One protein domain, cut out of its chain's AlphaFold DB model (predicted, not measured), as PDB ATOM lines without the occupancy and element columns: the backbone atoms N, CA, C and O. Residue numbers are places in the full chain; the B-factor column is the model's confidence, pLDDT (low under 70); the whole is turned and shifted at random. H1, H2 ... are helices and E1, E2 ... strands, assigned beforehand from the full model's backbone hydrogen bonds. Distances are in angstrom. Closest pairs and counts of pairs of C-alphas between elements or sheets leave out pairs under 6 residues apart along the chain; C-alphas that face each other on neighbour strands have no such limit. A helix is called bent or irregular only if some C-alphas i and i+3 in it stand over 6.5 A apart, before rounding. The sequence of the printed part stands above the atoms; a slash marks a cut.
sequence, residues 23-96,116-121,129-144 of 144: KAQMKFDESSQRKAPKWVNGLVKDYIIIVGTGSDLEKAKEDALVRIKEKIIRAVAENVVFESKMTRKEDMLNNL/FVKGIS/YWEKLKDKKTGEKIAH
ATOM      1  N   LYS A  23     131.416 248.573 123.923       55.97
ATOM      2  CA  LYS A  23     130.757 247.931 125.059       55.97
ATOM      3  C   LYS A  23     131.810 247.644 126.131       55.97
ATOM      4  O   LYS A  23     132.831 247.017 125.836       55.97
ATOM      5  N   ALA A  24     131.563 248.139 127.342       54.91
ATOM      6  CA  ALA A  24     132.334 247.828 128.537       54.91
ATOM      7  C   ALA A  24     132.427 246.304 128.688       54.91
ATOM      8  O   ALA A  24     131.408 245.610 128.736       54.91
ATOM      9  N   GLN A  25     133.648 245.767 128.684       62.75
ATOM     10  CA  GLN A  25     133.879 244.336 128.844       62.75
ATOM     11  C   GLN A  25     134.293 244.097 130.294       62.75
ATOM     12  O   GLN A  25     135.481 244.133 130.622       62.75
ATOM     13  N   MET A  26     133.300 243.877 131.155       66.94
ATOM     14  CA  MET A  26     133.515 243.571 132.568       66.94
ATOM     15  C   MET A  26     134.319 242.277 132.711       66.94
ATOM     16  O   MET A  26     134.020 241.262 132.076       66.94
ATOM     17  N   LYS A  27     135.363 242.305 133.538       74.19
ATOM     18  CA  LYS A  27     136.100 241.120 133.975       74.19
ATOM     19  C   LYS A  27     135.747 240.840 135.425       74.19
ATOM     20  O   LYS A  27     135.733 241.748 136.242       74.19
ATOM     21  N   PHE A  28     135.524 239.576 135.741       70.25
ATOM     22  CA  PHE A  28     135.432 239.131 137.120       70.25
ATOM     23  C   PHE A  28     136.786 239.305 137.826       70.25
ATOM     24  O   PHE A  28     137.808 238.863 137.291       70.25
ATOM     25  N   ASP A  29     136.791 239.984 138.974       78.00
ATOM     26  CA  ASP A  29     137.991 240.273 139.768       78.00
ATOM     27  C   ASP A  29     138.052 239.346 140.990       78.00
ATOM     28  O   ASP A  29     138.968 238.536 141.113       78.00
ATOM     29  N   GLU A  30     137.040 239.403 141.858       83.75
ATOM     30  CA  GLU A  30     137.026 238.691 143.139       83.75
ATOM     31  C   GLU A  30     135.585 238.370 143.572       83.75
ATOM     32  O   GLU A  30     134.646 239.037 143.148       83.75
ATOM     33  N   SER A  31     135.387 237.373 144.436       87.19
ATOM     34  CA  SER A  31     134.081 237.103 145.050       87.19
ATOM     35  C   SER A  31     134.224 236.505 146.440       87.19
ATOM     36  O   SER A  31     135.261 235.934 146.777       87.19
ATOM     37  N   SER A  32     133.147 236.582 147.218       86.00
ATOM     38  CA  SER A  32     133.077 235.974 148.551       86.00
ATOM     39  C   SER A  32     133.201 234.445 148.547       86.00
ATOM     40  O   SER A  32     133.735 233.864 149.489       86.00
ATOM     41  N   GLN A  33     132.706 233.783 147.499       86.31
ATOM     42  CA  GLN A  33     132.697 232.328 147.367       86.31
ATOM     43  C   GLN A  33     132.984 231.934 145.921       86.31
ATOM     44  O   GLN A  33     132.484 232.561 144.990       86.31
ATOM     45  N   ARG A  34     133.711 230.825 145.726       81.19
ATOM     46  CA  ARG A  34     134.121 230.334 144.395       81.19
ATOM     47  C   ARG A  34     132.949 230.104 143.433       81.19
ATOM     48  O   ARG A  34     133.135 230.152 142.222       81.19
ATOM     49  N   LYS A  35     131.766 229.787 143.959       85.12
ATOM     50  CA  LYS A  35     130.545 229.590 143.182       85.12
ATOM     51  C   LYS A  35     129.441 230.439 143.794       85.12
ATOM     52  O   LYS A  35     129.234 230.358 145.001       85.12
ATOM     53  N   ALA A  36     128.725 231.183 142.956       86.69
ATOM     54  CA  ALA A  36     127.546 231.919 143.381       86.69
ATOM     55  C   ALA A  36     126.505 230.961 144.004       86.69
ATOM     56  O   ALA A  36     126.207 229.909 143.411       86.69
ATOM     57  N   PRO A  37     125.965 231.286 145.191       89.88
ATOM     58  CA  PRO A  37     124.864 230.545 145.790       89.88
ATOM     59  C   PRO A  37     123.641 230.476 144.869       89.88
ATOM     60  O   PRO A  37     123.395 231.369 144.064       89.88
ATOM     61  N   LYS A  38     122.831 229.419 145.006       90.31
ATOM     62  CA  LYS A  38     121.661 229.190 144.133       90.31
ATOM     63  C   LYS A  38     120.590 230.279 144.240       90.31
ATOM     64  O   LYS A  38     119.809 230.442 143.311       90.31
ATOM     65  N   TRP A  39     120.525 230.969 145.377       90.50
ATOM     66  CA  TRP A  39     119.573 232.050 145.612       90.50
ATOM     67  C   TRP A  39     119.982 233.356 144.917       90.50
ATOM     68  O   TRP A  39     119.133 234.222 144.723       90.50
ATOM     69  N   VAL A  40     121.241 233.508 144.483       87.94
ATOM     70  CA  VAL A  40     121.684 234.683 143.718       87.94
ATOM     71  C   VAL A  40     120.948 234.705 142.378       87.94
ATOM     72  O   VAL A  40     120.988 233.733 141.626       87.94
ATOM     73  N   ASN A  41     120.257 235.812 142.088       84.69
ATOM     74  CA  ASN A  41     119.326 235.971 140.957       84.69
ATOM     75  C   ASN A  41     118.107 235.024 140.973       84.69
ATOM     76  O   ASN A  41     117.384 234.929 139.981       84.69
ATOM     77  N   GLY A  42     117.877 234.324 142.084       86.75
ATOM     78  CA  GLY A  42     116.716 233.472 142.293       86.75
ATOM     79  C   GLY A  42     115.600 234.180 143.057       86.75
ATOM     80  O   GLY A  42     115.744 235.302 143.537       86.75
ATOM     81  N   LEU A  43     114.482 233.473 143.203       86.50
ATOM     82  CA  LEU A  43     113.421 233.820 144.140       86.50
ATOM     83  C   LEU A  43     113.330 232.699 145.173       86.50
ATOM     84  O   LEU A  43     113.181 231.533 144.808       86.50
ATOM     85  N   VAL A  44     113.418 233.051 146.451       90.88
ATOM     86  CA  VAL A  44     113.281 232.105 147.561       90.88
ATOM     87  C   VAL A  44     112.061 232.512 148.374       90.88
ATOM     88  O   VAL A  44     111.880 233.684 148.699       90.88
ATOM     89  N   LYS A  45     111.186 231.542 148.650       87.44
ATOM     90  CA  LYS A  45     109.970 231.763 149.434       87.44
ATOM     91  C   LYS A  45     110.346 232.252 150.835       87.44
ATOM     92  O   LYS A  45     111.256 231.692 151.422       87.44
ATOM     93  N   ASP A  46     109.622 233.246 151.345       88.00
ATOM     94  CA  ASP A  46     109.803 233.837 152.681       88.00
ATOM     95  C   ASP A  46     111.102 234.657 152.857       88.00
ATOM     96  O   ASP A  46     111.375 235.156 153.946       88.00
ATOM     97  N   TYR A  47     111.852 234.895 151.771       89.31
ATOM     98  CA  TYR A  47     113.055 235.732 151.768       89.31
ATOM     99  C   TYR A  47     112.919 236.950 150.857       89.31
ATOM    100  O   TYR A  47     112.325 236.905 149.779       89.31
ATOM    101  N   ILE A  48     113.554 238.046 151.273       87.44
ATOM    102  CA  ILE A  48     113.763 239.229 150.441       87.44
ATOM    103  C   ILE A  48     115.219 239.211 149.976       87.44
ATOM    104  O   ILE A  48     116.132 239.360 150.781       87.44
ATOM    105  N   ILE A  49     115.425 239.049 148.669       91.00
ATOM    106  CA  ILE A  49     116.751 239.071 148.043       91.00
ATOM    107  C   ILE A  49     116.919 240.422 147.352       91.00
ATOM    108  O   ILE A  49     116.117 240.778 146.487       91.00
ATOM    109  N   ILE A  50     117.944 241.178 147.744       91.25
ATOM    110  CA  ILE A  50     118.267 242.495 147.187       91.25
ATOM    111  C   ILE A  50     119.742 242.535 146.823       91.25
ATOM    112  O   ILE A  50     120.586 242.046 147.566       91.25
ATOM    113  N   VAL A  51     120.028 243.148 145.679       91.88
ATOM    114  CA  VAL A  51     121.385 243.393 145.195       91.88
ATOM    115  C   VAL A  51     121.650 244.885 145.295       91.88
ATOM    116  O   VAL A  51     120.822 245.679 144.838       91.88
ATOM    117  N   GLY A  52     122.782 245.254 145.887       92.00
ATOM    118  CA  GLY A  52     123.321 246.607 145.828       92.00
ATOM    119  C   GLY A  52     124.421 246.700 144.778       92.00
ATOM    120  O   GLY A  52     124.987 245.693 144.371       92.00
ATOM    121  N   THR A  53     124.717 247.903 144.309       92.00
ATOM    122  CA  THR A  53     125.812 248.152 143.372       92.00
ATOM    123  C   THR A  53     126.573 249.396 143.800       92.00
ATOM    124  O   THR A  53     125.968 250.427 144.087       92.00
ATOM    125  N   GLY A  54     127.903 249.339 143.792       91.75
ATOM    126  CA  GLY A  54     128.743 250.486 144.135       91.75
ATOM    127  C   GLY A  54     130.125 250.436 143.493       91.75
ATOM    128  O   GLY A  54     130.520 249.423 142.927       91.75
ATOM    129  N   SER A  55     130.884 251.530 143.606       88.56
ATOM    130  CA  SER A  55     132.298 251.587 143.181       88.56
ATOM    131  C   SER A  55     133.218 250.694 144.022       88.56
ATOM    132  O   SER A  55     134.342 250.378 143.642       88.56
ATOM    133  N   ASP A  56     132.745 250.313 145.204       87.69
ATOM    134  CA  ASP A  56     133.414 249.461 146.172       87.69
ATOM    135  C   ASP A  56     132.360 248.725 147.014       87.69
ATOM    136  O   ASP A  56     131.157 248.984 146.906       87.69
ATOM    137  N   LEU A  57     132.821 247.783 147.837       87.94
ATOM    138  CA  LEU A  57     131.945 246.927 148.632       87.94
ATOM    139  C   LEU A  57     131.132 247.713 149.671       87.94
ATOM    140  O   LEU A  57     130.002 247.336 149.959       87.94
ATOM    141  N   GLU A  58     131.676 248.795 150.231       89.94
ATOM    142  CA  GLU A  58     130.967 249.587 151.243       89.94
ATOM    143  C   GLU A  58     129.825 250.385 150.613       89.94
ATOM    144  O   GLU A  58     128.706 250.363 151.125       89.94
ATOM    145  N   LYS A  59     130.047 250.983 149.438       91.12
ATOM    146  CA  LYS A  59     128.964 251.625 148.683       91.12
ATOM    147  C   LYS A  59     127.917 250.632 148.196       91.12
ATOM    148  O   LYS A  59     126.733 250.950 148.217       91.12
ATOM    149  N   ALA A  60     128.327 249.430 147.785       91.81
ATOM    150  CA  ALA A  60     127.384 248.382 147.400       91.81
ATOM    151  C   ALA A  60     126.506 247.949 148.589       91.81
ATOM    152  O   ALA A  60     125.296 247.796 148.438       91.81
ATOM    153  N   LYS A  61     127.084 247.830 149.792       90.62
ATOM    154  CA  LYS A  61     126.337 247.575 151.034       90.62
ATOM    155  C   LYS A  61     125.349 248.699 151.354       90.62
ATOM    156  O   LYS A  61     124.200 248.418 151.688       90.62
ATOM    157  N   GLU A  62     125.777 249.956 151.261       92.69
ATOM    158  CA  GLU A  62     124.907 251.110 151.507       92.69
ATOM    159  C   GLU A  62     123.717 251.132 150.536       92.69
ATOM    160  O   GLU A  62     122.567 251.218 150.971       92.69
ATOM    161  N   ASP A  63     123.977 250.953 149.240       93.31
ATOM    162  CA  ASP A  63     122.943 250.877 148.204       93.31
ATOM    163  C   ASP A  63     122.000 249.678 148.422       93.31
ATOM    164  O   ASP A  63     120.778 249.833 148.358       93.31
ATOM    165  N   ALA A  64     122.522 248.502 148.793       92.31
ATOM    166  CA  ALA A  64     121.696 247.350 149.158       92.31
ATOM    167  C   ALA A  64     120.762 247.671 150.336       92.31
ATOM    168  O   ALA A  64     119.572 247.353 150.295       92.31
ATOM    169  N   LEU A  65     121.272 248.340 151.376       91.06
ATOM    170  CA  LEU A  65     120.480 248.725 152.542       91.06
ATOM    171  C   LEU A  65     119.364 249.711 152.173       91.06
ATOM    172  O   LEU A  65     118.242 249.568 152.663       91.06
ATOM    173  N   VAL A  66     119.651 250.695 151.318       91.31
ATOM    174  CA  VAL A  66     118.642 251.639 150.812       91.31
ATOM    175  C   VAL A  66     117.554 250.887 150.045       91.31
ATOM    176  O   VAL A  66     116.376 251.014 150.379       91.31
ATOM    177  N   ARG A  67     117.933 250.016 149.106       91.06
ATOM    178  CA  ARG A  67     116.988 249.227 148.301       91.06
ATOM    179  C   ARG A  67     116.116 248.292 149.139       91.06
ATOM    180  O   ARG A  67     114.925 248.162 148.863       91.06
ATOM    181  N   ILE A  68     116.668 247.663 150.182       90.62
ATOM    182  CA  ILE A  68     115.885 246.837 151.118       90.62
ATOM    183  C   ILE A  68     114.815 247.692 151.805       90.62
ATOM    184  O   ILE A  68     113.648 247.298 151.850       90.62
ATOM    185  N   LYS A  69     115.188 248.873 152.311       87.88
ATOM    186  CA  LYS A  69     114.241 249.786 152.967       87.88
ATOM    187  C   LYS A  69     113.141 250.225 152.005       87.88
ATOM    188  O   LYS A  69     111.970 250.143 152.359       87.88
ATOM    189  N   GLU A  70     113.495 250.621 150.785       87.75
ATOM    190  CA  GLU A  70     112.527 251.001 149.751       87.75
ATOM    191  C   GLU A  70     111.572 249.858 149.400       87.75
ATOM    192  O   GLU A  70     110.364 250.070 149.285       87.75
ATOM    193  N   LYS A  71     112.093 248.631 149.266       87.94
ATOM    194  CA  LYS A  71     111.283 247.442 148.985       87.94
ATOM    195  C   LYS A  71     110.267 247.183 150.094       87.94
ATOM    196  O   LYS A  71     109.109 246.907 149.790       87.94
ATOM    197  N   ILE A  72     110.687 247.294 151.354       86.00
ATOM    198  CA  ILE A  72     109.815 247.102 152.520       86.00
ATOM    199  C   ILE A  72     108.763 248.208 152.592       86.00
ATOM    200  O   ILE A  72     107.580 247.901 152.708       86.00
ATOM    201  N   ILE A  73     109.160 249.476 152.448       84.00
ATOM    202  CA  ILE A  73     108.228 250.615 152.422       84.00
ATOM    203  C   ILE A  73     107.176 250.418 151.331       84.00
ATOM    204  O   ILE A  73     105.984 250.575 151.589       84.00
ATOM    205  N   ARG A  74     107.596 250.027 150.124       83.25
ATOM    206  CA  ARG A  74     106.681 249.755 149.015       83.25
ATOM    207  C   ARG A  74     105.734 248.601 149.331       83.25
ATOM    208  O   ARG A  74     104.542 248.743 149.099       83.25
ATOM    209  N   ALA A  75     106.236 247.495 149.880       82.81
ATOM    210  CA  ALA A  75     105.401 246.354 150.242       82.81
ATOM    211  C   ALA A  75     104.346 246.732 151.295       82.81
ATOM    212  O   ALA A  75     103.186 246.352 151.167       82.81
ATOM    213  N   VAL A  76     104.715 247.519 152.307       81.38
ATOM    214  CA  VAL A  76     103.763 248.019 153.312       81.38
ATOM    215  C   VAL A  76     102.739 248.952 152.664       81.38
ATOM    216  O   VAL A  76     101.540 248.775 152.864       81.38
ATOM    217  N   ALA A  77     103.185 249.897 151.832       76.38
ATOM    218  CA  ALA A  77     102.294 250.820 151.136       76.38
ATOM    219  C   ALA A  77     101.299 250.089 150.215       76.38
ATOM    220  O   ALA A  77     100.113 250.407 150.221       76.38
ATOM    221  N   GLU A  78     101.756 249.093 149.453       73.56
ATOM    222  CA  GLU A  78     100.910 248.282 148.571       73.56
ATOM    223  C   GLU A  78      99.869 247.479 149.358       73.56
ATOM    224  O   GLU A  78      98.698 247.478 148.980       73.56
ATOM    225  N   ASN A  79     100.264 246.857 150.474       73.19
ATOM    226  CA  ASN A  79      99.342 246.096 151.320       73.19
ATOM    227  C   ASN A  79      98.269 246.991 151.954       73.19
ATOM    228  O   ASN A  79      97.085 246.681 151.847       73.19
ATOM    229  N   VAL A  80      98.650 248.141 152.524       71.75
ATOM    230  CA  VAL A  80      97.696 249.097 153.121       71.75
ATOM    231  C   VAL A  80      96.742 249.670 152.065       71.75
ATOM    232  O   VAL A  80      95.548 249.835 152.315       71.75
ATOM    233  N   VAL A  81      97.238 249.967 150.858       62.72
ATOM    234  CA  VAL A  81      96.390 250.432 149.746       62.72
ATOM    235  C   VAL A  81      95.426 249.336 149.287       62.72
ATOM    236  O   VAL A  81      94.267 249.636 148.994       62.72
ATOM    237  N   PHE A  82      95.875 248.079 149.223       53.06
ATOM    238  CA  PHE A  82      95.030 246.949 148.844       53.06
ATOM    239  C   PHE A  82      93.916 246.704 149.864       53.06
ATOM    240  O   PHE A  82      92.753 246.608 149.469       53.06
ATOM    241  N   GLU A  83      94.254 246.674 151.154       59.69
ATOM    242  CA  GLU A  83      93.291 246.551 152.249       59.69
ATOM    243  C   GLU A  83      92.278 247.697 152.205       59.69
ATOM    244  O   GLU A  83      91.083 247.452 152.091       59.69
ATOM    245  N   SER A  84      92.744 248.948 152.121       53.19
ATOM    246  CA  SER A  84      91.867 250.119 152.011       53.19
ATOM    247  C   SER A  84      90.938 250.059 150.792       53.19
ATOM    248  O   SER A  84      89.770 250.438 150.886       53.19
ATOM    249  N   LYS A  85      91.417 249.569 149.639       54.19
ATOM    250  CA  LYS A  85      90.582 249.374 148.445       54.19
ATOM    251  C   LYS A  85      89.547 248.267 148.652       54.19
ATOM    252  O   LYS A  85      88.429 248.410 148.157       54.19
ATOM    253  N   MET A  86      89.912 247.185 149.342       54.84
ATOM    254  CA  MET A  86      88.997 246.094 149.674       54.84
ATOM    255  C   MET A  86      87.909 246.576 150.634       54.84
ATOM    256  O   MET A  86      86.736 246.476 150.285       54.84
ATOM    257  N   THR A  87      88.292 247.208 151.748       55.81
ATOM    258  CA  THR A  87      87.374 247.817 152.720       55.81
ATOM    259  C   THR A  87      86.451 248.820 152.039       55.81
ATOM    260  O   THR A  87      85.240 248.694 152.132       55.81
ATOM    261  N   ARG A  88      86.979 249.737 151.212       57.19
ATOM    262  CA  ARG A  88      86.144 250.699 150.469       57.19
ATOM    263  C   ARG A  88      85.150 250.024 149.517       57.19
ATOM    264  O   ARG A  88      84.053 250.543 149.318       57.19
ATOM    265  N   LYS A  89      85.527 248.911 148.876       58.31
ATOM    266  CA  LYS A  89      84.635 248.151 147.983       58.31
ATOM    267  C   LYS A  89      83.539 247.430 148.774       58.31
ATOM    268  O   LYS A  89      82.403 247.395 148.311       58.31
ATOM    269  N   GLU A  90      83.880 246.877 149.932       54.44
ATOM    270  CA  GLU A  90      82.942 246.247 150.863       54.44
ATOM    271  C   GLU A  90      81.978 247.278 151.477       54.44
ATOM    272  O   GLU A  90      80.767 247.075 151.475       54.44
ATOM    273  N   ASP A  91      82.478 248.452 151.863       54.25
ATOM    274  CA  ASP A  91      81.674 249.562 152.386       54.25
ATOM    275  C   ASP A  91      80.737 250.160 151.331       54.25
ATOM    276  O   ASP A  91      79.594 250.496 151.638       54.25
ATOM    277  N   MET A  92      81.173 250.260 150.067       56.22
ATOM    278  CA  MET A  92      80.315 250.717 148.963       56.22
ATOM    279  C   MET A  92      79.154 249.750 148.695       56.22
ATOM    280  O   MET A  92      78.095 250.182 148.243       56.22
ATOM    281  N   LEU A  93      79.337 248.456 148.973       58.84
ATOM    282  CA  LEU A  93      78.263 247.468 148.887       58.84
ATOM    283  C   LEU A  93      77.267 247.608 150.054       58.84
ATOM    284  O   LEU A  93      76.091 247.312 149.873       58.84
ATOM    285  N   ASN A  94      77.723 248.090 151.217       59.81
ATOM    286  CA  ASN A  94      76.941 248.109 152.453       59.81
ATOM    287  C   ASN A  94      76.301 249.470 152.814       59.81
ATOM    288  O   ASN A  94      75.280 249.465 153.496       59.81
ATOM    289  N   ASN A  95      76.835 250.629 152.391       53.22
ATOM    290  CA  ASN A  95      76.445 251.935 152.964       53.22
ATOM    291  C   ASN A  95      76.316 253.104 151.962       53.22
ATOM    292  O   ASN A  95      77.173 253.982 151.864       53.22
ATOM    293  N   LEU A  96      75.153 253.213 151.312       53.50
ATOM    294  CA  LEU A  96      74.713 254.389 150.539       53.50
ATOM    295  C   LEU A  96      74.475 255.665 151.403       53.50
ATOM    296  O   LEU A  96      74.004 256.667 150.877       53.50
ATOM    297  N   PHE A 116     108.395 250.832 161.378       65.00
ATOM    298  CA  PHE A 116     108.671 249.551 160.709       65.00
ATOM    299  C   PHE A 116     110.025 249.499 159.971       65.00
ATOM    300  O   PHE A 116     110.576 248.423 159.750       65.00
ATOM    301  N   VAL A 117     110.601 250.652 159.605       66.12
ATOM    302  CA  VAL A 117     111.935 250.728 158.979       66.12
ATOM    303  C   VAL A 117     113.062 250.699 160.025       66.12
ATOM    304  O   VAL A 117     114.223 250.421 159.700       66.12
ATOM    305  N   LYS A 118     112.740 250.997 161.293       66.00
ATOM    306  CA  LYS A 118     113.698 251.065 162.401       66.00
ATOM    307  C   LYS A 118     114.040 249.645 162.843       66.00
ATOM    308  O   LYS A 118     113.280 248.984 163.537       66.00
ATOM    309  N   GLY A 119     115.208 249.170 162.427       71.06
ATOM    310  CA  GLY A 119     115.702 247.837 162.776       71.06
ATOM    311  C   GLY A 119     116.195 247.018 161.591       71.06
ATOM    312  O   GLY A 119     116.778 245.956 161.824       71.06
ATOM    313  N   ILE A 120     116.014 247.508 160.359       80.25
ATOM    314  CA  ILE A 120     116.618 246.932 159.155       80.25
ATOM    315  C   ILE A 120     118.116 247.250 159.168       80.25
ATOM    316  O   ILE A 120     118.522 248.412 159.181       80.25
ATOM    317  N   SER A 121     118.932 246.202 159.174       82.88
ATOM    318  CA  SER A 121     120.390 246.273 159.156       82.88
ATOM    319  C   SER A 121     120.935 245.066 158.409       82.88
ATOM    320  O   SER A 121     120.387 243.970 158.532       82.88
ATOM    321  N   TYR A 129     126.347 237.470 149.641       92.12
ATOM    322  CA  TYR A 129     127.278 237.128 148.575       92.12
ATOM    323  C   TYR A 129     127.718 238.421 147.904       92.12
ATOM    324  O   TYR A 129     126.874 239.279 147.662       92.12
ATOM    325  N   TRP A 130     129.014 238.561 147.632       91.81
ATOM    326  CA  TRP A 130     129.542 239.706 146.895       91.81
ATOM    327  C   TRP A 130     130.445 239.282 145.745       91.81
ATOM    328  O   TRP A 130     131.155 238.269 145.835       91.81
ATOM    329  N   GLU A 131     130.448 240.108 144.703       90.06
ATOM    330  CA  GLU A 131     131.314 239.997 143.531       90.06
ATOM    331  C   GLU A 131     131.918 241.362 143.201       90.06
ATOM    332  O   GLU A 131     131.236 242.382 143.177       90.06
ATOM    333  N   LYS A 132     133.217 241.386 142.908       88.56
ATOM    334  CA  LYS A 132     133.908 242.549 142.357       88.56
ATOM    335  C   LYS A 132     134.171 242.305 140.884       88.56
ATOM    336  O   LYS A 132     134.795 241.316 140.496       88.56
ATOM    337  N   LEU A 133     133.718 243.241 140.069       85.19
ATOM    338  CA  LEU A 133     133.959 243.308 138.642       85.19
ATOM    339  C   LEU A 133     134.922 244.460 138.367       85.19
ATOM    340  O   LEU A 133     134.834 245.526 138.970       85.19
ATOM    341  N   LYS A 134     135.845 244.251 137.435       83.44
ATOM    342  CA  LYS A 134     136.767 245.270 136.949       83.44
ATOM    343  C   LYS A 134     136.595 245.444 135.448       83.44
ATOM    344  O   LYS A 134     136.703 244.477 134.691       83.44
ATOM    345  N   ASP A 135     136.379 246.670 134.998       78.88
ATOM    346  CA  ASP A 135     136.397 246.992 133.576       78.88
ATOM    347  C   ASP A 135     137.823 246.808 133.027       78.88
ATOM    348  O   ASP A 135     138.805 247.329 133.568       78.88
ATOM    349  N   LYS A 136     137.960 246.038 131.942       70.69
ATOM    350  CA  LYS A 136     139.262 245.739 131.325       70.69
ATOM    351  C   LYS A 136     139.943 246.954 130.696       70.69
ATOM    352  O   LYS A 136     141.156 246.916 130.514       70.69
ATOM    353  N   LYS A 137     139.181 247.975 130.304       67.94
ATOM    354  CA  LYS A 137     139.660 249.139 129.552       67.94
ATOM    355  C   LYS A 137     139.890 250.345 130.449       67.94
ATOM    356  O   LYS A 137     140.930 250.979 130.326       67.94
ATOM    357  N   THR A 138     138.949 250.652 131.337       73.50
ATOM    358  CA  THR A 138     139.058 251.817 132.234       73.50
ATOM    359  C   THR A 138     139.716 251.467 133.567       73.50
ATOM    360  O   THR A 138     140.219 252.344 134.261       73.50
ATOM    361  N   GLY A 139     139.739 250.180 133.931       74.12
ATOM    362  CA  GLY A 139     140.199 249.727 135.240       74.12
ATOM    363  C   GLY A 139     139.225 250.042 136.377       74.12
ATOM    364  O   GLY A 139     139.559 249.759 137.530       74.12
ATOM    365  N   GLU A 140     138.050 250.595 136.058       78.38
ATOM    366  CA  GLU A 140     136.990 250.905 137.010       78.38
ATOM    367  C   GLU A 140     136.513 249.631 137.705       78.38
ATOM    368  O   GLU A 140     136.376 248.578 137.079       78.38
ATOM    369  N   LYS A 141     136.302 249.728 139.017       83.31
ATOM    370  CA  LYS A 141     135.852 248.620 139.852       83.31
ATOM    371  C   LYS A 141     134.406 248.853 140.238       83.31
ATOM    372  O   LYS A 141     134.038 249.955 140.631       83.31
ATOM    373  N   ILE A 142     133.617 247.799 140.139       85.50
ATOM    374  CA  ILE A 142     132.228 247.765 140.562       85.50
ATOM    375  C   ILE A 142     132.079 246.571 141.492       85.50
ATOM    376  O   ILE A 142     132.604 245.494 141.218       85.50
ATOM    377  N   ALA A 143     131.392 246.771 142.604       87.62
ATOM    378  CA  ALA A 143     131.014 245.722 143.527       87.62
ATOM    379  C   ALA A 143     129.500 245.524 143.487       87.62
ATOM    380  O   ALA A 143     128.745 246.498 143.381       87.62
ATOM    381  N   HIS A 144     129.104 244.262 143.587       85.44
ATOM    382  CA  HIS A 144     127.740 243.791 143.780       85.44
ATOM    383  C   HIS A 144     127.645 243.009 145.087       85.44
ATOM    384  O   HIS A 144     128.641 242.315 145.411       85.44
TER     385      HIS A 144
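AT A GLANCE: This is residues 23 to 96, 116 to 121 and 129 to 144 of the 144 residues of an uncharacterized protein of Salinivirgaceae bacterium (UniProt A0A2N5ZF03). A small sheet of three strands, E1, E2 and E3, forms the head at one end, and one long helix, H1, runs away from it as an arm whose far part, residues 77 to 94, sticks out free. Between E1 and H1 the long stretch of residues 32 to 56, with no named element, runs out from the sheet and folds back to the start of the helix. The printed part has 96 residues, with the named elements in the order E1, H1, E2, E3; the sheet's order is E1 - E2 - E3, all antiparallel, and the class is mixed, helices and strands. The whole is extended, with a radius of gyration of the C-alphas of 20.1 A, and spans 68 by 32 by 26 A.

HOW THE PARTS SIT: In the sheet the inner strand E2, residues 131 to 135, is the antiparallel neighbour of the edge strand E1, residues 26 to 31, at 150 degrees between directions. C-alphas 31 and 131 face each other at 4.3 A, and N 27 and O 134 are within hydrogen-bond range at 2.8 A, as are N 132 and O 30 at 2.8 A. The other edge strand, E3, residues 141 to 143, forms a hairpin with E2, antiparallel at 157 degrees, with N 133 and O 142 within hydrogen-bond range at 2.8 A. The helix H1, residues 57 to 94, is on the sheet but only grazes it, with its residues 57 to 61. The closest C-alphas of H1 and E3, those of Leu 57 and Ala 143, are 5.3 A apart; those of H1 and E2, Leu 57 and Lys 132, are 7.9 A apart. In H1 every O i to N i+4 pair is within hydrogen-bond range.

IN THESE COORDINATES: E1 begins at C-alpha 26, (133.515, 243.571, 132.568), and is 14.1 A long from first to last C-alpha. E2 is 13.2 A long, and E3 ends at C-alpha 143, (131.014, 245.722, 143.527). H1 is 55.1 A long, from C-alpha 57 at (131.945, 246.927, 148.632) to C-alpha 94 at (76.941, 248.109, 152.453), and is not bent.

THE WHOLE: The outline is a rod; the two C-alphas farthest apart, those of Leu 96 and Lys 137, are 68.5 A apart. Residues 77 to 96 stand free, and the body without them spans 43 by 23 by 22 A. The link from E1 to H1 is long, with 25 residues, and that from E2 to E3 is tight. The link from H1 to E2 runs across two cuts: residues 97 to 115 are not printed, with C-alphas 96 and 116 35.8 A apart, and residues 122 to 128 are not printed, with C-alphas 121 and 129 15.6 A apart. The mean pLDDT of the printed part is 78.8, and it is under 70 in residues 23 to 26, 81 to 96, 116 to 118 and 137.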